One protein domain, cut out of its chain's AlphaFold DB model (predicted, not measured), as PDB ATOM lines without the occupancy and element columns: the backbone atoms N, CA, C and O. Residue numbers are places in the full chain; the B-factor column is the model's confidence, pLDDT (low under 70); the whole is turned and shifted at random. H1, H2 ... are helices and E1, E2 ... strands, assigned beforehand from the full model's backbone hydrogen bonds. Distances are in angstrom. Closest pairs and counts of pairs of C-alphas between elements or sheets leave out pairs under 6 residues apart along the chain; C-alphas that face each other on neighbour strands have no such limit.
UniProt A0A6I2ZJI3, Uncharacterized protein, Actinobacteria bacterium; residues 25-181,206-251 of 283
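Overview. This is residues 25 to 181 and 206 to 251 of the 283 residues of an uncharacterized protein of Actinobacteria bacterium (UniProt A0A6I2ZJI3). A strongly twisted sheet of seven strands curls round one long helix, H3, while H4 covers the E6 end of the same face and the short helix H1 packs on the opposite face. H2 grazes the sheet beyond H1, and a long stretch with no named element, residues 206 to 247, winds round the outside to the edge strand E8. The printed part has 203 residues, with four named helices and eight named strands in the order E1 E2 H1 H2 E3 E4 E5 H3 E6 H4 E7 E8; under half of the residues are in named elements, and the class is mixed. The sheet is mixed too, in the order E1 E6 E5 E4 E3 E2 E8. The whole is compact and rounded, with a radius of gyration of the C-alphas of 16.4 A and spans of 45 by 40 by 34 A.

Along the chain. In the sheet's order, E1 is residues 25 to 27, beginning at C-alpha 25 (-49.908, 33.756, -26.399); E6 is 155 to 161, 20.4 A; E5 is 117 to 125, 24.7 A; E4 is 87 to 95, 23.9 A; E3 is 76 to 82, 19.6 A; E2 is 42 to 47, 15.9 A; and E8 is 248 to 250, ending at C-alpha 250 (-42.570, 7.638, -30.829). H3 is residues 134 to 149, 22.0 A, from C-alpha 134 (-60.556, 16.043, -30.038). H1 is 53 to 58, H2 61 to 71, H4 165 to 174 and E7 178 to 181.

Arrangement. E3, E4 and E5 form a meander, each strand the antiparallel neighbour of the one before; N 78 and O 92 are 2.9 A apart, N 93 and O 121 2.9 A. E4 bends by 59 degrees at residue 90. E5, H3 and E6 form a strand-helix-strand unit, two parallel strands with a helix between, its crossover right-handed; N 120 and O 157 are 2.8 A apart. The closest C-alphas of H3 and E3 are those of Ile 78 and Met 142, 6.3 A. H4 is over E6 at a height over the sheet of 8.7 A. H1, on the opposite face in these three layers, with helices on both faces of the sheet, is only just over E3, with 3 of its C-alphas falling there. E7 pairs with no named strand. In H3 and H4 every O i to N i+4 pair is within hydrogen-bond range, against 1 of 2 in H1 and 5 of 7 in H2.

Size, cuts and confidence. Residues 182 to 205 are not printed; C-alphas 181 and 206 are 8.3 A apart. The links E1 to E2 and E4 to E5 are long. Mean pLDDT of the printed part is 76.3, and residues 210 to 251 are among those under 70.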
ATOM      1  N   VAL A  25     -50.838  34.306 -27.386       86.00
ATOM      2  CA  VAL A  25     -49.908  33.756 -26.399       86.00
ATOM      3  C   VAL A  25     -50.641  33.378 -25.121       86.00
ATOM      4  O   VAL A  25     -51.690  33.944 -24.810       86.00
ATOM      5  N   ARG A  26     -50.059  32.453 -24.361       81.50
ATOM      6  CA  ARG A  26     -50.379  32.235 -22.946       81.50
ATOM      7  C   ARG A  26     -49.145  31.765 -22.168       81.50
ATOM      8  O   ARG A  26     -48.207  31.252 -22.789       81.50
ATOM      9  N   PRO A  27     -49.127  31.917 -20.832       77.50
ATOM     10  CA  PRO A  27     -48.073  31.354 -20.011       77.50
ATOM     11  C   PRO A  27     -48.221  29.834 -19.913       77.50
ATOM     12  O   PRO A  27     -49.325  29.288 -20.040       77.50
ATOM     13  N   LEU A  28     -47.085  29.193 -19.664       74.69
ATOM     14  CA  LEU A  28     -46.947  27.802 -19.261       74.69
ATOM     15  C   LEU A  28     -46.620  27.720 -17.754       74.69
ATOM     16  O   LEU A  28     -46.052  28.675 -17.209       74.69
ATOM     17  N   PRO A  29     -46.953  26.608 -17.073       65.19
ATOM     18  CA  PRO A  29     -47.622  25.415 -17.609       65.19
ATOM     19  C   PRO A  29     -49.060  25.702 -18.065       65.19
ATOM     20  O   PRO A  29     -49.694  26.658 -17.602       65.19
ATOM     21  N   LEU A  30     -49.575  24.908 -19.012       62.69
ATOM     22  CA  LEU A  30     -50.998  24.989 -19.348       62.69
ATOM     23  C   LEU A  30     -51.775  24.579 -18.101       62.69
ATOM     24  O   LEU A  30     -51.537  23.512 -17.561       62.69
ATOM     25  N   ILE A  31     -52.687  25.424 -17.637       55.84
ATOM     26  CA  ILE A  31     -53.579  25.137 -16.517       55.84
ATOM     27  C   ILE A  31     -55.012  25.419 -16.976       55.84
ATOM     28  O   ILE A  31     -55.257  26.393 -17.696       55.84
ATOM     29  N   ALA A  32     -55.915  24.499 -16.642       55.34
ATOM     30  CA  ALA A  32     -57.332  24.519 -16.964       55.34
ATOM     31  C   ALA A  32     -58.109  23.894 -15.807       55.34
ATOM     32  O   ALA A  32     -57.663  22.906 -15.225       55.34
ATOM     33  N   ASP A  33     -59.257  24.487 -15.491       51.34
ATOM     34  CA  ASP A  33     -60.088  24.093 -14.348       51.34
ATOM     35  C   ASP A  33     -60.774  22.731 -14.579       51.34
ATOM     36  O   ASP A  33     -61.105  22.025 -13.629       51.34
ATOM     37  N   GLU A  34     -60.960  22.343 -15.844       60.53
ATOM     38  CA  GLU A  34     -61.574  21.082 -16.256       60.53
ATOM     39  C   GLU A  34     -60.890  20.539 -17.519       60.53
ATOM     40  O   GLU A  34     -60.624  21.279 -18.472       60.53
ATOM     41  N   ILE A  35     -60.624  19.229 -17.545       65.56
ATOM     42  CA  ILE A  35     -60.130  18.541 -18.742       65.56
ATOM     43  C   ILE A  35     -61.332  18.079 -19.559       65.56
ATOM     44  O   ILE A  35     -61.990  17.091 -19.232       65.56
ATOM     45  N   ILE A  36     -61.577  18.762 -20.674       70.88
ATOM     46  CA  ILE A  36     -62.551  18.308 -21.666       70.88
ATOM     47  C   ILE A  36     -61.914  17.172 -22.479       70.88
ATOM     48  O   ILE A  36     -60.977  17.379 -23.258       70.88
ATOM     49  N   SER A  37     -62.424  15.956 -22.277       80.50
ATOM     50  CA  SER A  37     -61.942  14.737 -22.929       80.50
ATOM     51  C   SER A  37     -62.732  14.414 -24.197       80.50
ATOM     52  O   SER A  37     -63.952  14.567 -24.239       80.50
ATOM     53  N   ALA A  38     -62.038  13.891 -25.210       83.00
ATOM     54  CA  ALA A  38     -62.643  13.342 -26.420       83.00
ATOM     55  C   ALA A  38     -63.347  11.988 -26.201       83.00
ATOM     56  O   ALA A  38     -64.009  11.488 -27.107       83.00
ATOM     57  N   GLY A  39     -63.222  11.403 -25.006       86.12
ATOM     58  CA  GLY A  39     -63.778  10.094 -24.671       86.12
ATOM     59  C   GLY A  39     -62.842   8.935 -25.014       86.12
ATOM     60  O   GLY A  39     -61.698   9.123 -25.428       86.12
ATOM     61  N   GLU A  40     -63.325   7.712 -24.804       90.12
ATOM     62  CA  GLU A  40     -62.497   6.502 -24.860       90.12
ATOM     63  C   GLU A  40     -62.165   6.035 -26.280       90.12
ATOM     64  O   GLU A  40     -61.214   5.275 -26.444       90.12
ATOM     65  N   ASP A  41     -62.876   6.512 -27.304       91.50
ATOM     66  CA  ASP A  41     -62.663   6.125 -28.708       91.50
ATOM     67  C   ASP A  41     -61.385   6.713 -29.322       91.50
ATOM     68  O   ASP A  41     -61.005   6.365 -30.445       91.50
ATOM     69  N   PHE A  42     -60.697   7.594 -28.596       89.94
ATOM     70  CA  PHE A  42     -59.494   8.272 -29.058       89.94
ATOM     71  C   PHE A  42     -58.311   7.986 -28.140       89.94
ATOM     72  O   PHE A  42     -58.456   7.801 -26.931       89.94
ATOM     73  N   TYR A  43     -57.122   7.947 -28.729       92.44
ATOM     74  CA  TYR A  43     -55.866   8.088 -28.003       92.44
ATOM     75  C   TYR A  43     -55.012   9.163 -28.659       92.44
ATOM     76  O   TYR A  43     -55.207   9.504 -29.830       92.44
ATOM     77  N   PHE A  44     -54.087   9.706 -27.881       91.50
ATOM     78  CA  PHE A  44     -53.212  10.783 -28.306       91.50
ATOM     79  C   PHE A  44     -51.778  10.274 -28.313       91.50
ATOM     80  O   PHE A  44     -51.404   9.440 -27.496       91.50
ATOM     81  N   LYS A  45     -50.994  10.718 -29.287       93.12
ATOM     82  CA  LYS A  45     -49.635  10.225 -29.501       93.12
ATOM     83  C   LYS A  45     -48.708  11.395 -29.766       93.12
ATOM     84  O   LYS A  45     -48.969  12.175 -30.680       93.12
ATOM     85  N   VAL A  46     -47.643  11.511 -28.981       92.69
ATOM     86  CA  VAL A  46     -46.597  12.518 -29.178       92.69
ATOM     87  C   VAL A  46     -45.517  11.911 -30.066       92.69
ATOM     88  O   VAL A  46     -44.925  10.876 -29.760       92.69
ATOM     89  N   VAL A  47     -45.278  12.554 -31.198       92.38
ATOM     90  CA  VAL A  47     -44.396  12.078 -32.258       92.38
ATOM     91  C   VAL A  47     -43.206  13.015 -32.380       92.38
ATOM     92  O   VAL A  47     -43.370  14.200 -32.670       92.38
ATOM     93  N   PHE A  48     -42.012  12.449 -32.222       89.25
ATOM     94  CA  PHE A  48     -40.724  13.092 -32.503       89.25
ATOM     95  C   PHE A  48     -40.062  12.530 -33.771       89.25
ATOM     96  O   PHE A  48     -38.953  12.924 -34.119       89.25
ATOM     97  N   ASP A  49     -40.735  11.611 -34.464       86.69
ATOM     98  CA  ASP A  49     -40.246  10.916 -35.651       86.69
ATOM     99  C   ASP A  49     -41.064  11.311 -36.901       86.69
ATOM    100  O   ASP A  49     -42.247  10.970 -36.993       86.69
ATOM    101  N   PRO A  50     -40.466  11.974 -37.916       87.00
ATOM    102  CA  PRO A  50     -41.169  12.332 -39.153       87.00
ATOM    103  C   PRO A  50     -41.617  11.123 -39.993       87.00
ATOM    104  O   PRO A  50     -42.341  11.298 -40.972       87.00
ATOM    105  N   THR A  51     -41.153   9.917 -39.668       90.12
ATOM    106  CA  THR A  51     -41.474   8.654 -40.342       90.12
ATOM    107  C   THR A  51     -42.550   7.840 -39.626       90.12
ATOM    108  O   THR A  51     -42.928   6.775 -40.119       90.12
ATOM    109  N   ASP A  52     -43.085   8.343 -38.507       93.62
ATOM    110  CA  ASP A  52     -44.183   7.694 -37.796       93.62
ATOM    111  C   ASP A  52     -45.359   7.393 -38.741       93.62
ATOM    112  O   ASP A  52     -45.818   8.246 -39.507       93.62
ATOM    113  N   ARG A  53     -45.867   6.156 -38.687       94.31
ATOM    114  CA  ARG A  53     -46.878   5.653 -39.631       94.31
ATOM    115  C   ARG A  53     -48.170   6.471 -39.632       94.31
ATOM    116  O   ARG A  53     -48.819   6.590 -40.670       94.31
ATOM    117  N   HIS A  54     -48.563   7.004 -38.475       94.38
ATOM    118  CA  HIS A  54     -49.789   7.776 -38.313       94.38
ATOM    119  C   HIS A  54     -49.595   9.199 -38.836       94.38
ATOM    120  O   HIS A  54     -50.490   9.731 -39.493       94.38
ATOM    121  N   LEU A  55     -48.407   9.778 -38.638       92.88
ATOM    122  CA  LEU A  55     -48.032  11.068 -39.217       92.88
ATOM    123  C   LEU A  55     -47.908  10.995 -40.751       92.88
ATOM    124  O   LEU A  55     -48.465  11.838 -41.457       92.88
ATOM    125  N   VAL A  56     -47.256   9.951 -41.273       92.38
ATOM    126  CA  VAL A  56     -47.107   9.680 -42.718       92.38
ATOM    127  C   VAL A  56     -48.457   9.519 -43.419       92.38
ATOM    128  O   VAL A  56     -48.588   9.862 -44.592       92.38
ATOM    129  N   ALA A  57     -49.484   9.046 -42.711       89.19
ATOM    130  CA  ALA A  57     -50.833   8.937 -43.256       89.19
ATOM    131  C   ALA A  57     -51.564  10.289 -43.385       89.19
ATOM    132  O   ALA A  57     -52.501  10.390 -44.179       89.19
ATOM    133  N   LEU A  58     -51.171  11.313 -42.615       87.62
ATOM    134  CA  LEU A  58     -51.798  12.640 -42.631       87.62
ATOM    135  C   LEU A  58     -51.061  13.660 -43.493       87.62
ATOM    136  O   LEU A  58     -51.691  14.580 -44.018       87.62
ATOM    137  N   GLU A  59     -49.744  13.535 -43.606       87.00
ATOM    138  CA  GLU A  59     -48.909  14.555 -44.229       87.00
ATOM    139  C   GLU A  59     -48.370  14.112 -45.590       87.00
ATOM    140  O   GLU A  59     -47.929  12.973 -45.758       87.00
ATOM    141  N   PRO A  60     -48.311  15.019 -46.579       85.25
ATOM    142  CA  PRO A  60     -47.619  14.739 -47.827       85.25
ATOM    143  C   PRO A  60     -46.141  14.411 -47.578       85.25
ATOM    144  O   PRO A  60     -45.456  15.126 -46.846       85.25
ATOM    145  N   ALA A  61     -45.609  13.402 -48.276       84.62
ATOM    146  CA  ALA A  61     -44.203  12.994 -48.153       84.62
ATOM    147  C   ALA A  61     -43.219  14.164 -48.345       84.62
ATOM    148  O   ALA A  61     -42.215  14.266 -47.646       84.62
ATOM    149  N   GLN A  62     -43.542  15.094 -49.253       80.94
ATOM    150  CA  GLN A  62     -42.749  16.302 -49.471       80.94
ATOM    151  C   GLN A  62     -42.668  17.184 -48.216       80.94
ATOM    152  O   GLN A  62     -41.604  17.724 -47.924       80.94
ATOM    153  N   ARG A  63     -43.766  17.334 -47.468       81.06
ATOM    154  CA  ARG A  63     -43.780  18.118 -46.231       81.06
ATOM    155  C   ARG A  63     -42.949  17.436 -45.152       81.06
ATOM    156  O   ARG A  63     -42.140  18.102 -44.520       81.06
ATOM    157  N   LEU A  64     -43.078  16.121 -44.994       86.19
ATOM    158  CA  LEU A  64     -42.301  15.366 -44.006       86.19
ATOM    159  C   LEU A  64     -40.800  15.410 -44.281       86.19
ATOM    160  O   LEU A  64     -40.018  15.631 -43.358       86.19
ATOM    161  N   GLU A  65     -40.397  15.310 -45.550       84.00
ATOM    162  CA  GLU A  65     -38.995  15.475 -45.940       84.00
ATOM    163  C   GLU A  65     -38.454  16.849 -45.523       84.00
ATOM    164  O   GLU A  65     -37.368  16.963 -44.959       84.00
ATOM    165  N   LEU A  66     -39.245  17.901 -45.748       80.06
ATOM    166  CA  LEU A  66     -38.893  19.263 -45.360       80.06
ATOM    167  C   LEU A  66     -38.857  19.454 -43.830       80.06
ATOM    168  O   LEU A  66     -38.053  20.246 -43.330       80.06
ATOM    169  N   MET A  67     -39.688  18.720 -43.087       83.06
ATOM    170  CA  MET A  67     -39.797  18.816 -41.629       83.06
ATOM    171  C   MET A  67     -38.722  18.036 -40.860       83.06
ATOM    172  O   MET A  67     -38.557  18.292 -39.670       83.06
ATOM    173  N   LYS A  68     -37.913  17.184 -41.509       85.19
ATOM    174  CA  LYS A  68     -36.785  16.481 -40.858       85.19
ATOM    175  C   LYS A  68     -35.846  17.414 -40.089       85.19
ATOM    176  O   LYS A  68     -35.429  17.100 -38.981       85.19
ATOM    177  N   GLY A  69     -35.524  18.573 -40.671       83.62
ATOM    178  CA  GLY A  69     -34.679  19.583 -40.028       83.62
ATOM    179  C   GLY A  69     -35.284  20.115 -38.722       83.62
ATOM    180  O   GLY A  69     -34.603  20.080 -37.702       83.62
ATOM    181  N   PRO A  70     -36.533  20.615 -38.734       85.25
ATOM    182  CA  PRO A  70     -37.276  20.952 -37.522       85.25
ATOM    183  C   PRO A  70     -37.346  19.825 -36.480       85.25
ATOM    184  O   PRO A  70     -37.054  20.090 -35.318       85.25
ATOM    185  N   PHE A  71     -37.660  18.580 -36.865       86.00
ATOM    186  CA  PHE A  71     -37.688  17.441 -35.926       86.00
ATOM    187  C   PHE A  71     -36.333  17.216 -35.250       86.00
ATOM    188  O   PHE A  71     -36.264  17.080 -34.033       86.00
ATOM    189  N   ALA A  72     -35.235  17.291 -36.009       84.12
ATOM    190  CA  ALA A  72     -33.882  17.184 -35.459       84.12
ATOM    191  C   ALA A  72     -33.523  18.306 -34.459       84.12
ATOM    192  O   ALA A  72     -32.528  18.189 -33.750       84.12
ATOM    193  N   ARG A  73     -34.308  19.391 -34.407       82.62
ATOM    194  CA  ARG A  73     -34.167  20.509 -33.457       82.62
ATOM    195  C   ARG A  73     -35.220  20.489 -32.341       82.62
ATOM    196  O   ARG A  73     -35.381  21.471 -31.625       82.62
ATOM    197  N   GLY A  74     -35.949  19.383 -32.195       83.69
ATOM    198  CA  GLY A  74     -36.943  19.204 -31.137       83.69
ATOM    199  C   GLY A  74     -38.362  19.633 -31.507       83.69
ATOM    200  O   GLY A  74     -39.211  19.707 -30.624       83.69
ATOM    201  N   ALA A  75     -38.664  19.890 -32.786       88.44
ATOM    202  CA  ALA A  75     -40.061  19.978 -33.200       88.44
ATOM    203  C   ALA A  75     -40.765  18.636 -32.966       88.44
ATOM    204  O   ALA A  75     -40.175  17.574 -33.169       88.44
ATOM    205  N   LEU A  76     -42.037  18.697 -32.586       92.56
ATOM    206  CA  LEU A  76     -42.854  17.513 -32.357       92.56
ATOM    207  C   LEU A  76     -44.276  17.718 -32.874       92.56
ATOM    208  O   LEU A  76     -44.704  18.840 -33.166       92.56
ATOM    209  N   VAL A  77     -45.014  16.620 -32.983       94.25
ATOM    210  CA  VAL A  77     -46.425  16.615 -33.376       94.25
ATOM    211  C   VAL A  77     -47.208  15.811 -32.366       94.25
ATOM    212  O   VAL A  77     -46.808  14.702 -32.030       94.25
ATOM    213  N   ILE A  78     -48.350  16.323 -31.923       94.19
ATOM    214  CA  ILE A  78     -49.346  15.475 -31.276       94.19
ATOM    215  C   ILE A  78     -50.364  15.017 -32.310       94.19
ATOM    216  O   ILE A  78     -50.866  15.818 -33.100       94.19
ATOM    217  N   LEU A  79     -50.661  13.724 -32.309       95.31
ATOM    218  CA  LEU A  79     -51.669  13.103 -33.151       95.31
ATOM    219  C   LEU A  79     -52.857  12.675 -32.301       95.31
ATOM    220  O   LEU A  79     -52.681  12.144 -31.209       95.31
ATOM    221  N   ALA A  80     -54.062  12.847 -32.835       93.12
ATOM    222  CA  ALA A  80     -55.258  12.189 -32.326       93.12
ATOM    223  C   ALA A  80     -55.584  10.991 -33.211       93.12
ATOM    224  O   ALA A  80     -55.736  11.143 -34.428       93.12
ATOM    225  N   ILE A  81     -55.715   9.812 -32.611       94.06
ATOM    226  CA  ILE A  81     -55.920   8.554 -33.325       94.06
ATOM    227  C   ILE A  81     -57.233   7.924 -32.867       94.06
ATOM    228  O   ILE A  81     -57.484   7.743 -31.678       94.06
ATOM    229  N   HIS A  82     -58.085   7.599 -33.835       92.94
ATOM    230  CA  HIS A  82     -59.370   6.953 -33.593       92.94
ATOM    231  C   HIS A  82     -59.162   5.446 -33.408       92.94
ATOM    232  O   HIS A  82     -58.904   4.737 -34.391       92.94
ATOM    233  N   LYS A  83     -59.280   4.964 -32.162       92.44
ATOM    234  CA  LYS A  83     -58.975   3.581 -31.751       92.44
ATOM    235  C   LYS A  83     -59.654   2.524 -32.627       92.44
ATOM    236  O   LYS A  83     -58.939   1.646 -33.099       92.44
ATOM    237  N   PRO A  84     -60.966   2.604 -32.938       92.50
ATOM    238  CA  PRO A  84     -61.639   1.566 -33.722       92.50
ATOM    239  C   PRO A  84     -61.068   1.366 -35.129       92.50
ATOM    240  O   PRO A  84     -61.190   0.287 -35.701       92.50
ATOM    241  N   THR A  85     -60.475   2.410 -35.712       91.44
ATOM    242  CA  THR A  85     -59.954   2.366 -37.089       91.44
ATOM    243  C   THR A  85     -58.436   2.432 -37.178       91.44
ATOM    244  O   THR A  85     -57.905   2.277 -38.273       91.44
ATOM    245  N   ASP A  86     -57.761   2.731 -36.067       92.12
ATOM    246  CA  ASP A  86     -56.323   3.012 -35.994       92.12
ATOM    247  C   ASP A  86     -55.847   4.061 -37.023       92.12
ATOM    248  O   ASP A  86     -54.763   3.984 -37.604       92.12
ATOM    249  N   LYS A  87     -56.696   5.062 -37.284       91.75
ATOM    250  CA  LYS A  87     -56.403   6.169 -38.200       91.75
ATOM    251  C   LYS A  87     -56.152   7.438 -37.414       91.75
ATOM    252  O   LYS A  87     -56.940   7.782 -36.530       91.75
ATOM    253  N   ALA A  88     -55.100   8.159 -37.783       92.94
ATOM    254  CA  ALA A  88     -54.910   9.522 -37.326       92.94
ATOM    255  C   ALA A  88     -56.007  10.412 -37.924       92.94
ATOM    256  O   ALA A  88     -56.256  10.398 -39.129       92.94
ATOM    257  N   ILE A  89     -56.696  11.145 -37.057       92.00
ATOM    258  CA  ILE A  89     -57.836  12.005 -37.391       92.00
ATOM    259  C   ILE A  89     -57.613  13.451 -36.955       92.00
ATOM    260  O   ILE A  89     -58.464  14.305 -37.197       92.00
ATOM    261  N   GLY A  90     -56.478  13.743 -36.329       90.19
ATOM    262  CA  GLY A  90     -56.087  15.088 -35.954       90.19
ATOM    263  C   GLY A  90     -54.588  15.189 -35.743       90.19
ATOM    264  O   GLY A  90     -53.924  14.185 -35.483       90.19
ATOM    265  N   LYS A  91     -54.076  16.407 -35.882       94.38
ATOM    266  CA  LYS A  91     -52.682  16.760 -35.628       94.38
ATOM    267  C   LYS A  91     -52.593  18.173 -35.057       94.38
ATOM    268  O   LYS A  91     -53.449  19.014 -35.343       94.38
ATOM    269  N   MET A  92     -51.544  18.439 -34.295       91.94
ATOM    270  CA  MET A  92     -51.091  19.784 -33.948       91.94
ATOM    271  C   MET A  92     -49.568  19.761 -33.848       91.94
ATOM    272  O   MET A  92     -49.001  18.878 -33.205       91.94
ATOM    273  N   TRP A  93     -48.918  20.720 -34.496       92.38
ATOM    274  CA  TRP A  93     -47.468  20.821 -34.518       92.38
ATOM    275  C   TRP A  93     -46.955  21.781 -33.449       92.38
ATOM    276  O   TRP A  93     -47.607  22.779 -33.132       92.38
ATOM    277  N   LEU A  94     -45.747  21.506 -32.962       93.19
ATOM    278  CA  LEU A  94     -45.007  22.356 -32.043       93.19
ATOM    279  C   LEU A  94     -43.581  22.585 -32.550       93.19
ATOM    280  O   LEU A  94     -42.892  21.642 -32.941       93.19
ATOM    281  N   LEU A  95     -43.125  23.837 -32.491       91.12
ATOM    282  CA  LEU A  95     -41.713  24.200 -32.609       91.12
ATOM    283  C   LEU A  95     -41.173  24.666 -31.255       91.12
ATOM    284  O   LEU A  95     -41.761  25.541 -30.619       91.12
ATOM    285  N   SER A  96     -40.025  24.119 -30.869       87.62
ATOM    286  CA  SER A  96     -39.206  24.563 -29.735       87.62
ATOM    287  C   SER A  96     -38.168  25.624 -30.121       87.62
ATOM    288  O   SER A  96     -37.593  26.278 -29.259       87.62
ATOM    289  N   GLU A  97     -37.915  25.794 -31.420       86.56
ATOM    290  CA  GLU A  97     -36.922  26.723 -31.951       86.56
ATOM    291  C   GLU A  97     -37.473  27.531 -33.127       86.56
ATOM    292  O   GLU A  97     -38.395  27.118 -33.834       86.56
ATOM    293  N   SER A  98     -36.861  28.692 -33.369       87.19
ATOM    294  CA  SER A  98     -37.197  29.532 -34.521       87.19
ATOM    295  C   SER A  98     -36.922  28.790 -35.838       87.19
ATOM    296  O   SER A  98     -35.857  28.180 -35.988       87.19
ATOM    297  N   PRO A  99     -37.813  28.884 -36.839       83.75
ATOM    298  CA  PRO A  99     -37.517  28.430 -38.191       83.75
ATOM    299  C   PRO A  99     -36.266  29.112 -38.756       83.75
ATOM    300  O   PRO A  99     -36.046  30.311 -38.571       83.75
ATOM    301  N   VAL A 100     -35.443  28.350 -39.473       81.25
ATOM    302  CA  VAL A 100     -34.224  28.869 -40.109       81.25
ATOM    303  C   VAL A 100     -34.519  29.388 -41.517       81.25
ATOM    304  O   VAL A 100     -35.571  29.125 -42.104       81.25
ATOM    305  N   SER A 101     -33.580  30.136 -42.102       71.38
ATOM    306  CA  SER A 101     -33.731  30.629 -43.476       71.38
ATOM    307  C   SER A 101     -34.014  29.479 -44.452       71.38
ATOM    308  O   SER A 101     -33.287  28.488 -44.493       71.38
ATOM    309  N   GLY A 102     -35.081  29.618 -45.242       70.44
ATOM    310  CA  GLY A 102     -35.570  28.583 -46.156       70.44
ATOM    311  C   GLY A 102     -36.731  27.744 -45.612       70.44
ATOM    312  O   GLY A 102     -37.430  27.122 -46.415       70.44
ATOM    313  N   ASP A 103     -37.013  27.798 -44.306       74.94
ATOM    314  CA  ASP A 103     -38.144  27.086 -43.698       74.94
ATOM    315  C   ASP A 103     -39.510  27.631 -44.156       74.94
ATOM    316  O   ASP A 103     -40.494  26.899 -44.169       74.94
ATOM    317  N   GLY A 104     -39.569  28.858 -44.685       65.94
ATOM    318  CA  GLY A 104     -40.773  29.398 -45.332       65.94
ATOM    319  C   GLY A 104     -41.210  28.636 -46.590       65.94
ATOM    320  O   GLY A 104     -42.319  28.820 -47.067       65.94
ATOM    321  N   LYS A 105     -40.375  27.754 -47.161       66.56
ATOM    322  CA  LYS A 105     -40.802  26.797 -48.208       66.56
ATOM    323  C   LYS A 105     -41.476  25.541 -47.631       66.56
ATOM    324  O   LYS A 105     -41.816  24.642 -48.394       66.56
ATOM    325  N   ARG A 106     -41.593  25.451 -46.303       67.25
ATOM    326  CA  ARG A 106     -42.011  24.274 -45.528       67.25
ATOM    327  C   ARG A 106     -43.305  24.513 -44.743       67.25
ATOM    328  O   ARG A 106     -43.612  23.749 -43.840       67.25
ATOM    329  N   GLY A 107     -44.036  25.583 -45.052       75.25
ATOM    330  CA  GLY A 107     -45.232  25.980 -44.311       75.25
ATOM    331  C   GLY A 107     -44.932  26.622 -42.955       75.25
ATOM    332  O   GLY A 107     -45.845  26.771 -42.152       75.25
ATOM    333  N   LEU A 108     -43.672  26.989 -42.679       82.62
ATOM    334  CA  LEU A 108     -43.284  27.596 -41.408       82.62
ATOM    335  C   LEU A 108     -43.136  29.108 -41.551       82.62
ATOM    336  O   LEU A 108     -42.281  29.606 -42.288       82.62
ATOM    337  N   LEU A 109     -43.957  29.838 -40.803       84.44
ATOM    338  CA  LEU A 109     -43.849  31.284 -40.690       84.44
ATOM    339  C   LEU A 109     -42.534  31.678 -39.990       84.44
ATOM    340  O   LEU A 109     -42.081  30.954 -39.107       84.44
ATOM    341  N   PRO A 110     -41.915  32.823 -40.335       86.00
ATOM    342  CA  PRO A 110     -40.610  33.232 -39.812       86.00
ATOM    343  C   PRO A 110     -40.710  33.801 -38.384       86.00
ATOM    344  O   PRO A 110     -40.392  34.967 -38.142       86.00
ATOM    345  N   ILE A 111     -41.198  32.984 -37.453       87.38
ATOM    346  CA  ILE A 111     -41.332  33.330 -36.043       87.38
ATOM    347  C   ILE A 111     -39.962  33.335 -35.356       87.38
ATOM    348  O   ILE A 111     -39.118  32.477 -35.604       87.38
ATOM    349  N   GLN A 112     -39.738  34.314 -34.488       86.31
ATOM    350  CA  GLN A 112     -38.536  34.454 -33.677       86.31
ATOM    351  C   GLN A 112     -38.869  34.138 -32.222       86.31
ATOM    352  O   GLN A 112     -39.365  34.996 -31.493       86.31
ATOM    353  N   LEU A 113     -38.562  32.911 -31.819       84.12
ATOM    354  CA  LEU A 113     -38.710  32.417 -30.457       84.12
ATOM    355  C   LEU A 113     -37.470  32.739 -29.615       84.12
ATOM    356  O   LEU A 113     -36.327  32.639 -30.081       84.12
ATOM    357  N   ALA A 114     -37.690  33.134 -28.365       81.38
ATOM    358  CA  ALA A 114     -36.675  33.085 -27.321       81.38
ATOM    359  C   ALA A 114     -36.526  31.668 -26.738       81.38
ATOM    360  O   ALA A 114     -37.238  30.743 -27.112       81.38
ATOM    361  N   LYS A 115     -35.572  31.501 -25.815       79.31
ATOM    362  CA  LYS A 115     -35.202  30.195 -25.237       79.31
ATOM    363  C   LYS A 115     -36.299  29.536 -24.390       79.31
ATOM    364  O   LYS A 115     -36.247  28.337 -24.152       79.31
ATOM    365  N   ASP A 116     -37.237  30.333 -23.892       79.69
ATOM    366  CA  ASP A 116     -38.356  29.940 -23.036       79.69
ATOM    367  C   ASP A 116     -39.705  30.048 -23.767       79.69
ATOM    368  O   ASP A 116     -40.761  30.053 -23.132       79.69
ATOM    369  N   GLU A 117     -39.688  30.137 -25.098       84.94
ATOM    370  CA  GLU A 117     -40.879  30.264 -25.933       84.94
ATOM    371  C   GLU A 117     -41.022  29.069 -26.875       84.94
ATOM    372  O   GLU A 117     -40.054  28.615 -27.478       84.94
ATOM    373  N   ILE A 118     -42.257  28.609 -27.053       89.69
ATOM    374  CA  ILE A 118     -42.617  27.573 -28.025       89.69
ATOM    375  C   ILE A 118     -43.743  28.063 -28.942       89.69
ATOM    376  O   ILE A 118     -44.472  29.000 -28.604       89.69
ATOM    377  N   PHE A 119     -43.907  27.430 -30.103       91.19
ATOM    378  CA  PHE A 119     -44.914  27.813 -31.095       91.19
ATOM    379  C   PHE A 119     -45.779  26.637 -31.535       91.19
ATOM    380  O   PHE A 119     -45.265  25.659 -32.072       91.19
ATOM    381  N   LEU A 120     -47.091  26.771 -31.361       90.94
ATOM    382  CA  LEU A 120     -48.105  25.844 -31.848       90.94
ATOM    383  C   LEU A 120     -48.646  26.299 -33.198       90.94
ATOM    384  O   LEU A 120     -49.031  27.457 -33.381       90.94
ATOM    385  N   PHE A 121     -48.728  25.364 -34.139       87.44
ATOM    386  CA  PHE A 121     -49.220  25.641 -35.481       87.44
ATOM    387  C   PHE A 121     -49.914  24.421 -36.095       87.44
ATOM    388  O   PHE A 121     -49.802  23.302 -35.595       87.44
ATOM    389  N   ASP A 122     -50.667  24.656 -37.174       86.88
ATOM    390  CA  ASP A 122     -51.337  23.612 -37.964       86.88
ATOM    391  C   ASP A 122     -52.171  22.632 -37.113       86.88
ATOM    392  O   ASP A 122     -52.073  21.409 -37.233       86.88
ATOM    393  N   LEU A 123     -52.999  23.190 -36.218       88.12
ATOM    394  CA  LEU A 123     -54.058  22.434 -35.557       88.12
ATOM    395  C   LEU A 123     -55.108  22.049 -36.597       88.12
ATOM    396  O   LEU A 123     -55.833  22.895 -37.127       88.12
ATOM    397  N   TRP A 124     -55.247  20.751 -36.823       90.12
ATOM    398  CA  TRP A 124     -56.218  20.203 -37.748       90.12
ATOM    399  C   TRP A 124     -56.925  18.996 -37.139       90.12
ATOM    400  O   TRP A 124     -56.308  18.135 -36.520       90.12
ATOM    401  N   VAL A 125     -58.239  18.925 -37.352       85.69
ATOM    402  CA  VAL A 125     -59.070  17.763 -37.022       85.69
ATOM    403  C   VAL A 125     -59.950  17.446 -38.224       85.69
ATOM    404  O   VAL A 125     -60.592  18.341 -38.801       85.69
ATOM    405  N   HIS A 126     -59.996  16.167 -38.586       86.19
ATOM    406  CA  HIS A 126     -60.848  15.641 -39.637       86.19
ATOM    407  C   HIS A 126     -62.311  15.998 -39.361       86.19
ATOM    408  O   HIS A 126     -62.796  15.880 -38.236       86.19
ATOM    409  N   ARG A 127     -63.027  16.450 -40.396       81.62
ATOM    410  CA  ARG A 127     -64.343  17.095 -40.250       81.62
ATOM    411  C   ARG A 127     -65.373  16.235 -39.503       81.62
ATOM    412  O   ARG A 127     -66.121  16.780 -38.701       81.62
ATOM    413  N   ASP A 128     -65.351  14.922 -39.728       82.94
ATOM    414  CA  ASP A 128     -66.315  13.969 -39.160       82.94
ATOM    415  C   ASP A 128     -66.089  13.728 -37.654       82.94
ATOM    416  O   ASP A 128     -66.969  13.220 -36.971       82.94
ATOM    417  N   PHE A 129     -64.925  14.126 -37.127       84.56
ATOM    418  CA  PHE A 129     -64.555  13.990 -35.714       84.56
ATOM    419  C   PHE A 129     -64.501  15.341 -34.985       84.56
ATOM    420  O   PHE A 129     -64.139  15.417 -33.809       84.56
ATOM    421  N   ARG A 130     -64.863  16.436 -35.666       81.56
ATOM    422  CA  ARG A 130     -65.014  17.747 -35.025       81.56
ATOM    423  C   ARG A 130     -66.212  17.719 -34.079       81.56
ATOM    424  O   ARG A 130     -67.152  16.964 -34.284       81.56
ATOM    425  N   ARG A 131     -66.191  18.595 -33.069       80.25
ATOM    426  CA  ARG A 131     -67.197  18.681 -31.987       80.25
ATOM    427  C   ARG A 131     -67.213  17.499 -31.006       80.25
ATOM    428  O   ARG A 131     -68.011  17.526 -30.084       80.25
ATOM    429  N   ASN A 132     -66.273  16.557 -31.117       81.62
ATOM    430  CA  ASN A 132     -66.035  15.500 -30.122       81.62
ATOM    431  C   ASN A 132     -64.864  15.843 -29.185       81.62
ATOM    432  O   ASN A 132     -64.081  14.971 -28.840       81.62
ATOM    433  N   ALA A 133     -64.649  17.128 -28.885       83.31
ATOM    434  CA  ALA A 133     -63.540  17.640 -28.064       83.31
ATOM    435  C   ALA A 133     -62.094  17.261 -28.479       83.31
ATOM    436  O   ALA A 133     -61.156  17.753 -27.866       83.31
ATOM    437  N   VAL A 134     -61.878  16.508 -29.566       85.69
ATOM    438  CA  VAL A 134     -60.556  16.043 -30.038       85.69
ATOM    439  C   VAL A 134     -59.498  17.147 -30.079       85.69
ATOM    440  O   VAL A 134     -58.393  16.964 -29.581       85.69
ATOM    441  N   GLY A 135     -59.825  18.301 -30.673       83.19
ATOM    442  CA  GLY A 135     -58.881  19.418 -30.781       83.19
ATOM    443  C   GLY A 135     -58.454  19.963 -29.419       83.19
ATOM    444  O   GLY A 135     -57.275  20.243 -29.222       83.19
ATOM    445  N   ILE A 136     -59.408  20.051 -28.489       80.44
ATOM    446  CA  ILE A 136     -59.198  20.544 -27.127       80.44
ATOM    447  C   ILE A 136     -58.326  19.564 -26.346       80.44
ATOM    448  O   ILE A 136     -57.331  19.964 -25.750       80.44
ATOM    449  N   THR A 137     -58.650  18.272 -26.410       84.50
ATOM    450  CA  THR A 137     -57.864  17.236 -25.737       84.50
ATOM    451  C   THR A 137     -56.440  17.161 -26.293       84.50
ATOM    452  O   THR A 137     -55.506  17.103 -25.504       84.50
ATOM    453  N   MET A 138     -56.232  17.291 -27.614       87.38
ATOM    454  CA  MET A 138     -54.877  17.403 -28.187       87.38
ATOM    455  C   MET A 138     -54.082  18.570 -27.595       87.38
ATOM    456  O   MET A 138     -52.897  18.417 -27.336       87.38
ATOM    457  N   ALA A 139     -54.696  19.737 -27.382       82.50
ATOM    458  CA  ALA A 139     -53.986  20.871 -26.793       82.50
ATOM    459  C   ALA A 139     -53.584  20.612 -25.334       82.50
ATOM    460  O   ALA A 139     -52.490  21.000 -24.928       82.50
ATOM    461  N   PHE A 140     -54.439  19.939 -24.559       78.81
ATOM    462  CA  PHE A 140     -54.120  19.557 -23.182       78.81
ATOM    463  C   PHE A 140     -52.983  18.542 -23.111       78.81
ATOM    464  O   PHE A 140     -52.019  18.759 -22.380       78.81
ATOM    465  N   GLU A 141     -53.058  17.482 -23.911       82.75
ATOM    466  CA  GLU A 141     -52.011  16.460 -23.970       82.75
ATOM    467  C   GLU A 141     -50.695  17.042 -24.531       82.75
ATOM    468  O   GLU A 141     -49.609  16.708 -24.061       82.75
ATOM    469  N   MET A 142     -50.771  18.002 -25.464       85.69
ATOM    470  CA  MET A 142     -49.610  18.774 -25.921       85.69
ATOM    471  C   MET A 142     -48.998  19.600 -24.785       85.69
ATOM    472  O   MET A 142     -47.781  19.632 -24.649       85.69
ATOM    473  N   GLY A 143     -49.813  20.247 -23.949       79.81
ATOM    474  CA  GLY A 143     -49.327  20.963 -22.766       79.81
ATOM    475  C   GLY A 143     -48.577  20.067 -21.794       79.81
ATOM    476  O   GLY A 143     -47.482  20.418 -21.367       79.81
ATOM    477  N   ALA A 144     -49.128  18.887 -21.504       77.38
ATOM    478  CA  ALA A 144     -48.466  17.900 -20.656       77.38
ATOM    479  C   ALA A 144     -47.124  17.441 -21.256       77.38
ATOM    480  O   ALA A 144     -46.123  17.341 -20.545       77.38
ATOM    481  N   ALA A 145     -47.073  17.225 -22.575       81.94
ATOM    482  CA  ALA A 145     -45.830  16.917 -23.276       81.94
ATOM    483  C   ALA A 145     -44.818  18.071 -23.178       81.94
ATOM    484  O   ALA A 145     -43.633  17.833 -22.958       81.94
ATOM    485  N   VAL A 146     -45.269  19.320 -23.297       82.44
ATOM    486  CA  VAL A 146     -44.408  20.500 -23.145       82.44
ATOM    487  C   VAL A 146     -43.808  20.579 -21.751       82.44
ATOM    488  O   VAL A 146     -42.597  20.745 -21.634       82.44
ATOM    489  N   ASP A 147     -44.617  20.397 -20.711       76.88
ATOM    490  CA  ASP A 147     -44.142  20.425 -19.327       76.88
ATOM    491  C   ASP A 147     -43.101  19.321 -19.058       76.88
ATOM    492  O   ASP A 147     -42.165  19.521 -18.282       76.88
ATOM    493  N   GLN A 148     -43.236  18.165 -19.718       79.69
ATOM    494  CA  GLN A 148     -42.301  17.049 -19.586       79.69
ATOM    495  C   GLN A 148     -41.004  17.243 -20.388       79.69
ATOM    496  O   GLN A 148     -39.919  17.001 -19.859       79.69
ATOM    497  N   PHE A 149     -41.101  17.620 -21.664       81.44
ATOM    498  CA  PHE A 149     -39.965  17.611 -22.595       81.44
ATOM    499  C   PHE A 149     -39.290  18.981 -22.756       81.44
ATOM    500  O   PHE A 149     -38.129  19.047 -23.153       81.44
ATOM    501  N   PHE A 150     -39.982  20.069 -22.412       82.31
ATOM    502  CA  PHE A 150     -39.465  21.439 -22.460       82.31
ATOM    503  C   PHE A 150     -39.713  22.171 -21.130       82.31
ATOM    504  O   PHE A 150     -40.371  23.212 -21.116       82.31
ATOM    505  N   PRO A 151     -39.160  21.689 -20.000       77.25
ATOM    506  CA  PRO A 151     -39.401  22.272 -18.674       77.25
ATOM    507  C   PRO A 151     -38.932  23.733 -18.539       77.25
ATOM    508  O   PRO A 151     -39.310  24.436 -17.604       77.25
ATOM    509  N   GLN A 152     -38.091  24.205 -19.460       77.44
ATOM    510  CA  GLN A 152     -37.654  25.597 -19.555       77.44
ATOM    511  C   GLN A 152     -38.687  26.530 -20.207       77.44
ATOM    512  O   GLN A 152     -38.542  27.750 -20.100       77.44
ATOM    513  N   ALA A 153     -39.683  25.989 -20.913       81.25
ATOM    514  CA  ALA A 153     -40.675  26.775 -21.629       81.25
ATOM    515  C   ALA A 153     -41.603  27.499 -20.645       81.25
ATOM    516  O   ALA A 153     -42.126  26.926 -19.693       81.25
ATOM    517  N   ARG A 154     -41.811  28.792 -20.885       78.00
ATOM    518  CA  ARG A 154     -42.652  29.680 -20.070       78.00
ATOM    519  C   ARG A 154     -43.815  30.257 -20.845       78.00
ATOM    520  O   ARG A 154     -44.793  30.689 -20.241       78.00
ATOM    521  N   TRP A 155     -43.710  30.284 -22.167       82.38
ATOM    522  CA  TRP A 155     -44.706  30.886 -23.033       82.38
ATOM    523  C   TRP A 155     -44.960  30.007 -24.238       82.38
ATOM    524  O   TRP A 155     -44.030  29.507 -24.869       82.38
ATOM    525  N   VAL A 156     -46.233  29.877 -24.587       86.62
ATOM    526  CA  VAL A 156     -46.648  29.226 -25.821       86.62
ATOM    527  C   VAL A 156     -47.384  30.209 -26.703       86.62
ATOM    528  O   VAL A 156     -48.354  30.843 -26.283       86.62
ATOM    529  N   TYR A 157     -46.901  30.330 -27.933       89.31
ATOM    530  CA  TYR A 157     -47.550  31.082 -28.989       89.31
ATOM    531  C   TYR A 157     -48.411  30.176 -29.850       89.31
ATOM    532  O   TYR A 157     -48.105  29.003 -30.044       89.31
ATOM    533  N   GLY A 158     -49.452  30.757 -30.422       89.31
ATOM    534  CA  GLY A 158     -50.233  30.177 -31.501       89.31
ATOM    535  C   GLY A 158     -50.491  31.225 -32.570       89.31
ATOM    536  O   GLY A 158     -50.275  32.423 -32.354       89.31
ATOM    537  N   TYR A 159     -50.965  30.784 -33.726       88.44
ATOM    538  CA  TYR A 159     -51.448  31.689 -34.761       88.44
ATOM    539  C   TYR A 159     -52.728  31.152 -35.398       88.44
ATOM    540  O   TYR A 159     -52.900  29.942 -35.552       88.44
ATOM    541  N   ALA A 160     -53.622  32.058 -35.776       87.75
ATOM    542  CA  ALA A 160     -54.810  31.732 -36.552       87.75
ATOM    543  C   ALA A 160     -55.144  32.877 -37.508       87.75
ATOM    544  O   ALA A 160     -54.864  34.045 -37.220       87.75
ATOM    545  N   HIS A 161     -55.756  32.542 -38.644       89.31
ATOM    546  CA  HIS A 161     -56.354  33.543 -39.524       89.31
ATOM    547  C   HIS A 161     -57.543  34.194 -38.809       89.31
ATOM    548  O   HIS A 161     -58.334  33.507 -38.161       89.31
ATOM    549  N   VAL A 162     -57.648  35.521 -38.891       88.38
ATOM    550  CA  VAL A 162     -58.650  36.308 -38.145       88.38
ATOM    551  C   VAL A 162     -60.081  35.987 -38.593       88.38
ATOM    552  O   VAL A 162     -61.010  36.084 -37.797       88.38
ATOM    553  N   ASP A 163     -60.257  35.564 -39.843       84.62
ATOM    554  CA  ASP A 163     -61.537  35.124 -40.406       84.62
ATOM    555  C   ASP A 163     -61.936  33.696 -39.984       84.62
ATOM    556  O   ASP A 163     -63.092  33.298 -40.139       84.62
ATOM    557  N   ASN A 164     -61.018  32.926 -39.394       82.75
ATOM    558  CA  ASN A 164     -61.313  31.622 -38.817       82.75
ATOM    559  C   ASN A 164     -61.815  31.775 -37.375       82.75
ATOM    560  O   ASN A 164     -61.111  31.492 -36.399       82.75
ATOM    561  N   GLU A 165     -63.076  32.193 -37.254       80.56
ATOM    562  CA  GLU A 165     -63.743  32.417 -35.967       80.56
ATOM    563  C   GLU A 165     -63.675  31.192 -35.044       80.56
ATOM    564  O   GLU A 165     -63.493  31.343 -33.839       80.56
ATOM    565  N   ALA A 166     -63.762  29.975 -35.591       76.69
ATOM    566  CA  ALA A 166     -63.714  28.747 -34.801       76.69
ATOM    567  C   ALA A 166     -62.351  28.557 -34.117       76.69
ATOM    568  O   ALA A 166     -62.296  28.252 -32.926       76.69
ATOM    569  N   SER A 167     -61.249  28.762 -34.845       80.62
ATOM    570  CA  SER A 167     -59.901  28.704 -34.268       80.62
ATOM    571  C   SER A 167     -59.648  29.860 -33.302       80.62
ATOM    572  O   SER A 167     -59.085  29.633 -32.233       80.62
ATOM    573  N   MET A 168     -60.110  31.072 -33.621       80.31
ATOM    574  CA  MET A 168     -59.976  32.233 -32.735       80.31
ATOM    575  C   MET A 168     -60.740  32.054 -31.416       80.31
ATOM    576  O   MET A 168     -60.214  32.363 -30.344       80.31
ATOM    577  N   GLN A 169     -61.959  31.512 -31.465       75.12
ATOM    578  CA  GLN A 169     -62.749  31.197 -30.271       75.12
ATOM    579  C   GLN A 169     -62.120  30.060 -29.469       75.12
ATOM    580  O   GLN A 169     -62.049  30.147 -28.250       75.12
ATOM    581  N   LEU A 170     -61.608  29.022 -30.134       75.25
ATOM    582  CA  LEU A 170     -60.905  27.930 -29.468       75.25
ATOM    583  C   LEU A 170     -59.671  28.442 -28.707       75.25
ATOM    584  O   LEU A 170     -59.506  28.150 -27.525       75.25
ATOM    585  N   MET A 171     -58.832  29.251 -29.358       78.06
ATOM    586  CA  MET A 171     -57.631  29.816 -28.741       78.06
ATOM    587  C   MET A 171     -57.955  30.757 -27.576       78.06
ATOM    588  O   MET A 171     -57.297  30.685 -26.542       78.06
ATOM    589  N   SER A 172     -58.969  31.611 -27.719       74.06
ATOM    590  CA  SER A 172     -59.317  32.600 -26.691       74.06
ATOM    591  C   SER A 172     -60.134  32.024 -25.536       74.06
ATOM    592  O   SER A 172     -59.756  32.198 -24.382       74.06
ATOM    593  N   LEU A 173     -61.235  31.330 -25.828       66.50
ATOM    594  CA  LEU A 173     -62.200  30.883 -24.819       66.50
ATOM    595  C   LEU A 173     -61.796  29.571 -24.160       66.50
ATOM    596  O   LEU A 173     -62.054  29.383 -22.977       66.50
ATOM    597  N   VAL A 174     -61.181  28.657 -24.915       65.19
ATOM    598  CA  VAL A 174     -60.843  27.329 -24.385       65.19
ATOM    599  C   VAL A 174     -59.402  27.290 -23.911       65.19
ATOM    600  O   VAL A 174     -59.120  26.804 -22.819       65.19
ATOM    601  N   TYR A 175     -58.476  27.822 -24.708       71.31
ATOM    602  CA  TYR A 175     -57.062  27.812 -24.336       71.31
ATOM    603  C   TYR A 175     -56.643  29.038 -23.533       71.31
ATOM    604  O   TYR A 175     -55.504  29.062 -23.075       71.31
ATOM    605  N   GLY A 176     -57.510  30.035 -23.333       71.62
ATOM    606  CA  GLY A 176     -57.177  31.228 -22.550       71.62
ATOM    607  C   GLY A 176     -56.022  32.042 -23.142       71.62
ATOM    608  O   GLY A 176     -55.327  32.749 -22.414       71.62
ATOM    609  N   MET A 177     -55.760  31.908 -24.445       81.94
ATOM    610  CA  MET A 177     -54.718  32.665 -25.128       81.94
ATOM    611  C   MET A 177     -55.246  34.046 -25.502       81.94
ATOM    612  O   MET A 177     -56.398  34.199 -25.906       81.94
ATOM    613  N   TRP A 178     -54.392  35.060 -25.431       81.81
ATOM    614  CA  TRP A 178     -54.745  36.413 -25.854       81.81
ATOM    615  C   TRP A 178     -53.878  36.865 -27.019       81.81
ATOM    616  O   TRP A 178     -52.713  36.486 -27.141       81.81
ATOM    617  N   THR A 179     -54.452  37.700 -27.881       87.62
ATOM    618  CA  THR A 179     -53.735  38.277 -29.018       87.62
ATOM    619  C   THR A 179     -52.692  39.279 -28.536       87.62
ATOM    620  O   THR A 179     -53.009  40.213 -27.800       87.62
ATOM    621  N   VAL A 180     -51.453  39.113 -28.992       86.06
ATOM    622  CA  VAL A 180     -50.328  40.016 -28.690       86.06
ATOM    623  C   VAL A 180     -49.794  40.740 -29.912       86.06
ATOM    624  O   VAL A 180     -49.161  41.784 -29.781       86.06
ATOM    625  N   GLN A 181     -50.050  40.197 -31.097       88.62
ATOM    626  CA  GLN A 181     -49.608  40.766 -32.358       88.62
ATOM    627  C   GLN A 181     -50.556  40.331 -33.474       88.62
ATOM    628  O   GLN A 181     -51.101  39.233 -33.436       88.62
ATOM    629  N   PRO A 206     -42.966  38.227 -31.599       81.06
ATOM    630  CA  PRO A 206     -42.188  37.143 -32.193       81.06
ATOM    631  C   PRO A 206     -42.120  37.214 -33.727       81.06
ATOM    632  O   PRO A 206     -41.225  36.627 -34.324       81.06
ATOM    633  N   PHE A 207     -42.988  37.981 -34.394       85.62
ATOM    634  CA  PHE A 207     -42.874  38.246 -35.835       85.62
ATOM    635  C   PHE A 207     -42.240  39.601 -36.168       85.62
ATOM    636  O   PHE A 207     -42.069  39.940 -37.341       85.62
ATOM    637  N   SER A 208     -41.842  40.385 -35.162       80.69
ATOM    638  CA  SER A 208     -41.208  41.681 -35.383       80.69
ATOM    639  C   SER A 208     -39.686  41.587 -35.472       80.69
ATOM    640  O   SER A 208     -39.037  40.747 -34.854       80.69
ATOM    641  N   LYS A 209     -39.076  42.521 -36.207       75.12
ATOM    642  CA  LYS A 209     -37.613  42.710 -36.215       75.12
ATOM    643  C   LYS A 209     -37.103  43.520 -35.020       75.12
ATOM    644  O   LYS A 209     -35.899  43.564 -34.798       75.12
ATOM    645  N   ARG A 210     -37.989  44.237 -34.317       66.25
ATOM    646  CA  ARG A 210     -37.618  45.281 -33.343       66.25
ATOM    647  C   ARG A 210     -37.576  44.815 -31.886       66.25
ATOM    648  O   ARG A 210     -37.132  45.585 -31.043       66.25
ATOM    649  N   GLY A 211     -37.996  43.590 -31.578       58.81
ATOM    650  CA  GLY A 211     -37.893  43.039 -30.225       58.81
ATOM    651  C   GLY A 211     -38.737  41.787 -30.022       58.81
ATOM    652  O   GLY A 211     -39.763  41.626 -30.681       58.81
ATOM    653  N   ARG A 212     -38.289  40.925 -29.103       63.78
ATOM    654  CA  ARG A 212     -38.993  39.720 -28.638       63.78
ATOM    655  C   ARG A 212     -39.726  40.030 -27.338       63.78
ATOM    656  O   ARG A 212     -39.324  40.945 -26.621       63.78
ATOM    657  N   HIS A 213     -40.769  39.270 -27.021       61.50
ATOM    658  CA  HIS A 213     -41.480  39.477 -25.763       61.50
ATOM    659  C   HIS A 213     -40.741  38.904 -24.544       61.50
ATOM    660  O   HIS A 213     -40.941  39.403 -23.441       61.50
ATOM    661  N   SER A 214     -39.859  37.919 -24.727       54.16
ATOM    662  CA  SER A 214     -39.042  37.357 -23.649       54.16
ATOM    663  C   SER A 214     -37.543  37.573 -23.899       54.16
ATOM    664  O   SER A 214     -36.885  36.999 -24.766       54.16
ATOM    665  N   GLY A 215     -37.007  38.480 -23.098       45.06
ATOM    666  CA  GLY A 215     -35.609  38.588 -22.712       45.06
ATOM    667  C   GLY A 215     -35.634  39.079 -21.268       45.06
ATOM    668  O   GLY A 215     -36.380  40.005 -20.969       45.06
ATOM    669  N   ASP A 216     -34.945  38.396 -20.357       39.78
ATOM    670  CA  ASP A 216     -34.743  38.790 -18.952       39.78
ATOM    671  C   ASP A 216     -35.970  39.348 -18.189       39.78
ATOM    672  O   ASP A 216     -35.871  40.314 -17.437       39.78
ATOM    673  N   GLY A 217     -37.136  38.700 -18.322       38.00
ATOM    674  CA  GLY A 217     -38.244  38.875 -17.370       38.00
ATOM    675  C   GLY A 217     -39.256  39.988 -17.663       38.00
ATOM    676  O   GLY A 217     -40.005  40.365 -16.760       38.00
ATOM    677  N   PHE A 218     -39.346  40.498 -18.894       41.56
ATOM    678  CA  PHE A 218     -40.458  41.385 -19.259       41.56
ATOM    679  C   PHE A 218     -41.812  40.644 -19.262       41.56
ATOM    680  O   PHE A 218     -41.932  39.518 -19.744       41.56
ATOM    681  N   GLN A 219     -42.852  41.285 -18.711       54.91
ATOM    682  CA  GLN A 219     -44.243  40.830 -18.826       54.91
ATOM    683  C   GLN A 219     -44.687  40.860 -20.297       54.91
ATOM    684  O   GLN A 219     -44.491  41.869 -20.975       54.91
ATOM    685  N   MET A 220     -45.342  39.790 -20.769       65.62
ATOM    686  CA  MET A 220     -45.981  39.756 -22.091       65.62
ATOM    687  C   MET A 220     -46.952  40.940 -22.258       65.62
ATOM    688  O   MET A 220     -47.841  41.115 -21.413       65.62
ATOM    689  N   PRO A 221     -46.831  41.741 -23.335       59.03
ATOM    690  CA  PRO A 221     -47.782  42.803 -23.635       59.03
ATOM    691  C   PRO A 221     -49.205  42.264 -23.742       59.03
ATOM    692  O   PRO A 221     -49.434  41.144 -24.193       59.03
ATOM    693  N   GLY A 222     -50.177  43.074 -23.332       58.56
ATOM    694  CA  GLY A 222     -51.586  42.729 -23.499       58.56
ATOM    695  C   GLY A 222     -52.097  41.613 -22.588       58.56
ATOM    696  O   GLY A 222     -53.256  41.248 -22.753       58.56
ATOM    697  N   ARG A 223     -51.302  41.114 -21.617       63.62
ATOM    698  CA  ARG A 223     -51.810  40.196 -20.582       63.62
ATOM    699  C   ARG A 223     -53.063  40.816 -19.952       63.62
ATOM    700  O   ARG A 223     -52.954  41.895 -19.352       63.62
ATOM    701  N   PRO A 224     -54.237  40.177 -20.083       57.94
ATOM    702  CA  PRO A 224     -55.452  40.690 -19.480       57.94
ATOM    703  C   PRO A 224     -55.254  40.817 -17.967       57.94
ATOM    704  O   PRO A 224     -54.708  39.923 -17.326       57.94
ATOM    705  N   ARG A 225     -55.644  41.964 -17.397       54.72
ATOM    706  CA  ARG A 225     -55.509  42.238 -15.953       54.72
ATOM    707  C   ARG A 225     -56.751  41.844 -15.152       54.72
ATOM    708  O   ARG A 225     -56.670  41.738 -13.935       54.72
ATOM    709  N   THR A 226     -57.890  41.673 -15.822       47.72
ATOM    710  CA  THR A 226     -59.192  41.306 -15.245       47.72
ATOM    711  C   THR A 226     -60.028  40.482 -16.243       47.72
ATOM    712  O   THR A 226     -59.785  40.540 -17.450       47.72
ATOM    713  N   GLY A 227     -61.013  39.716 -15.754       51.56
ATOM    714  CA  GLY A 227     -61.908  38.876 -16.574       51.56
ATOM    715  C   GLY A 227     -61.437  37.423 -16.744       51.56
ATOM    716  O   GLY A 227     -60.423  37.027 -16.181       51.56
ATOM    717  N   GLU A 228     -62.175  36.616 -17.518       49.19
ATOM    718  CA  GLU A 228     -61.850  35.189 -17.738       49.19
ATOM    719  C   GLU A 228     -60.471  34.984 -18.378       49.19
ATOM    720  O   GLU A 228     -59.726  34.103 -17.966       49.19
ATOM    721  N   ALA A 229     -60.076  35.868 -19.296       45.00
ATOM    722  CA  ALA A 229     -58.760  35.841 -19.934       45.00
ATOM    723  C   ALA A 229     -57.610  36.335 -19.025       45.00
ATOM    724  O   ALA A 229     -56.445  36.232 -19.397       45.00
ATOM    725  N   ALA A 230     -57.926  36.893 -17.849       45.09
ATOM    726  CA  ALA A 230     -56.956  37.298 -16.827       45.09
ATOM    727  C   ALA A 230     -56.837  36.284 -15.690       45.09
ATOM    728  O   ALA A 230     -56.175  36.577 -14.693       45.09
ATOM    729  N   ARG A 231     -57.516  35.132 -15.794       47.28
ATOM    730  CA  ARG A 231     -57.389  34.075 -14.799       47.28
ATOM    731  C   ARG A 231     -55.920  33.689 -14.701       47.28
ATOM    732  O   ARG A 231     -55.314  33.200 -15.654       47.28
ATOM    733  N   ASP A 232     -55.363  33.923 -13.520       43.44
ATOM    734  CA  ASP A 232     -54.143  33.281 -13.079       43.44
ATOM    735  C   ASP A 232     -54.474  31.804 -12.952       43.44
ATOM    736  O   ASP A 232     -54.905  31.324 -11.905       43.44
ATOM    737  N   TYR A 233     -54.330  31.081 -14.056       46.47
ATOM    738  CA  TYR A 233     -54.350  29.634 -14.063       46.47
ATOM    739  C   TYR A 233     -53.059  29.162 -13.378       46.47
ATOM    740  O   TYR A 233     -52.163  28.638 -14.017       46.47
ATOM    741  N   HIS A 234     -52.924  29.437 -12.081       37.78
ATOM    742  CA  HIS A 234     -51.927  28.907 -11.167       37.78
ATOM    743  C   HIS A 234     -52.677  27.933 -10.256       37.78
ATOM    744  O   HIS A 234     -53.088  28.287  -9.155       37.78
ATOM    745  N   HIS A 235     -52.917  26.709 -10.729       35.75
ATOM    746  CA  HIS A 235     -53.378  25.648  -9.846       35.75
ATOM    747  C   HIS A 235     -52.202  25.263  -8.929       35.75
ATOM    748  O   HIS A 235     -51.123  24.948  -9.439       35.75
ATOM    749  N   PRO A 236     -52.361  25.305  -7.594       35.19
ATOM    750  CA  PRO A 236     -51.270  25.065  -6.646       35.19
ATOM    751  C   PRO A 236     -50.687  23.647  -6.724       35.19
ATOM    752  O   PRO A 236     -49.568  23.424  -6.273       35.19
ATOM    753  N   GLU A 237     -51.405  22.704  -7.334       36.81
ATOM    754  CA  GLU A 237     -50.941  21.324  -7.529       36.81
ATOM    755  C   GLU A 237     -50.231  21.103  -8.881       36.81
ATOM    756  O   GLU A 237     -49.826  19.982  -9.189       36.81
ATOM    757  N   GLY A 238     -50.049  22.162  -9.688       37.12
ATOM    758  CA  GLY A 238     -49.710  22.024 -11.105       37.12
ATOM    759  C   GLY A 238     -50.859  21.347 -11.852       37.12
ATOM    760  O   GLY A 238     -51.891  21.032 -11.260       37.12
ATOM    761  N   PHE A 239     -50.736  21.144 -13.160       46.78
ATOM    762  CA  PHE A 239     -51.713  20.330 -13.878       46.78
ATOM    763  C   PHE A 239     -51.875  18.964 -13.199       46.78
ATOM    764  O   PHE A 239     -50.941  18.471 -12.557       46.78
ATOM    765  N   ALA A 240     -53.022  18.318 -13.408       40.94
ATOM    766  CA  ALA A 240     -53.092  16.875 -13.275       40.94
ATOM    767  C   ALA A 240     -51.928  16.306 -14.091       40.94
ATOM    768  O   ALA A 240     -51.965  16.327 -15.321       40.94
ATOM    769  N   ARG A 241     -50.863  15.863 -13.414       40.62
ATOM    770  CA  ARG A 241     -49.799  15.064 -14.010       40.62
ATOM    771  C   ARG A 241     -50.452  13.767 -14.474       40.62
ATOM    772  O   ARG A 241     -50.293  12.730 -13.833       40.62
ATOM    773  N   ARG A 242     -51.172  13.792 -15.598       41.47
ATOM    774  CA  ARG A 242     -51.090  12.662 -16.503       41.47
ATOM    775  C   ARG A 242     -49.620  12.625 -16.853       41.47
ATOM    776  O   ARG A 242     -49.090  13.505 -17.523       41.47
ATOM    777  N   THR A 243     -48.922  11.679 -16.243       42.34
ATOM    778  CA  THR A 243     -47.651  11.248 -16.800       42.34
ATOM    779  C   THR A 243     -47.930  10.989 -18.277       42.34
ATOM    780  O   THR A 243     -48.996  10.461 -18.599       42.34
ATOM    781  N   VAL A 244     -47.004  11.344 -19.169       45.78
ATOM    782  CA  VAL A 244     -47.145  11.069 -20.611       45.78
ATOM    783  C   VAL A 244     -47.451   9.585 -20.892       45.78
ATOM    784  O   VAL A 244     -47.824   9.257 -21.997       45.78
ATOM    785  N   ASN A 245     -47.411   8.700 -19.891       41.50
ATOM    786  CA  ASN A 245     -48.007   7.362 -19.852       41.50
ATOM    787  C   ASN A 245     -49.344   7.171 -20.605       41.50
ATOM    788  O   ASN A 245     -49.544   6.082 -21.137       41.50
ATOM    789  N   ASP A 246     -50.242   8.165 -20.665       44.56
ATOM    790  CA  ASP A 246     -51.507   8.037 -21.418       44.56
ATOM    791  C   ASP A 246     -51.359   8.343 -22.924       44.56
ATOM    792  O   ASP A 246     -52.216   7.956 -23.726       44.56
ATOM    793  N   ALA A 247     -50.273   9.016 -23.318       51.31
ATOM    794  CA  ALA A 247     -49.928   9.309 -24.698       51.31
ATOM    795  C   ALA A 247     -48.774   8.417 -25.179       51.31
ATOM    796  O   ALA A 247     -47.701   8.349 -24.586       51.31
ATOM    797  N   GLU A 248     -48.965   7.732 -26.305       57.81
ATOM    798  CA  GLU A 248     -47.879   6.944 -26.893       57.81
ATOM    799  C   GLU A 248     -46.754   7.894 -27.344       57.81
ATOM    800  O   GLU A 248     -47.019   8.924 -27.967       57.81
ATOM    801  N   VAL A 249     -45.499   7.567 -27.032       58.59
ATOM    802  CA  VAL A 249     -44.327   8.319 -27.503       58.59
ATOM    803  C   VAL A 249     -43.656   7.524 -28.616       58.59
ATOM    804  O   VAL A 249     -43.356   6.345 -28.449       58.59
ATOM    805  N   SER A 250     -43.414   8.173 -29.755       62.78
ATOM    806  CA  SER A 250     -42.570   7.638 -30.829       62.78
ATOM    807  C   SER A 250     -41.342   8.529 -30.991       62.78
ATOM    808  O   SER A 250     -41.460   9.679 -31.423       62.78
ATOM    809  N   ASP A 251     -40.174   8.013 -30.601       56.00
ATOM    810  CA  ASP A 251     -38.947   8.788 -30.396       56.00
ATOM    811  C   ASP A 251     -37.725   8.289 -31.186       56.00
ATOM    812  O   ASP A 251     -36.594   8.637 -30.855       56.00
TER     813      ASP A 251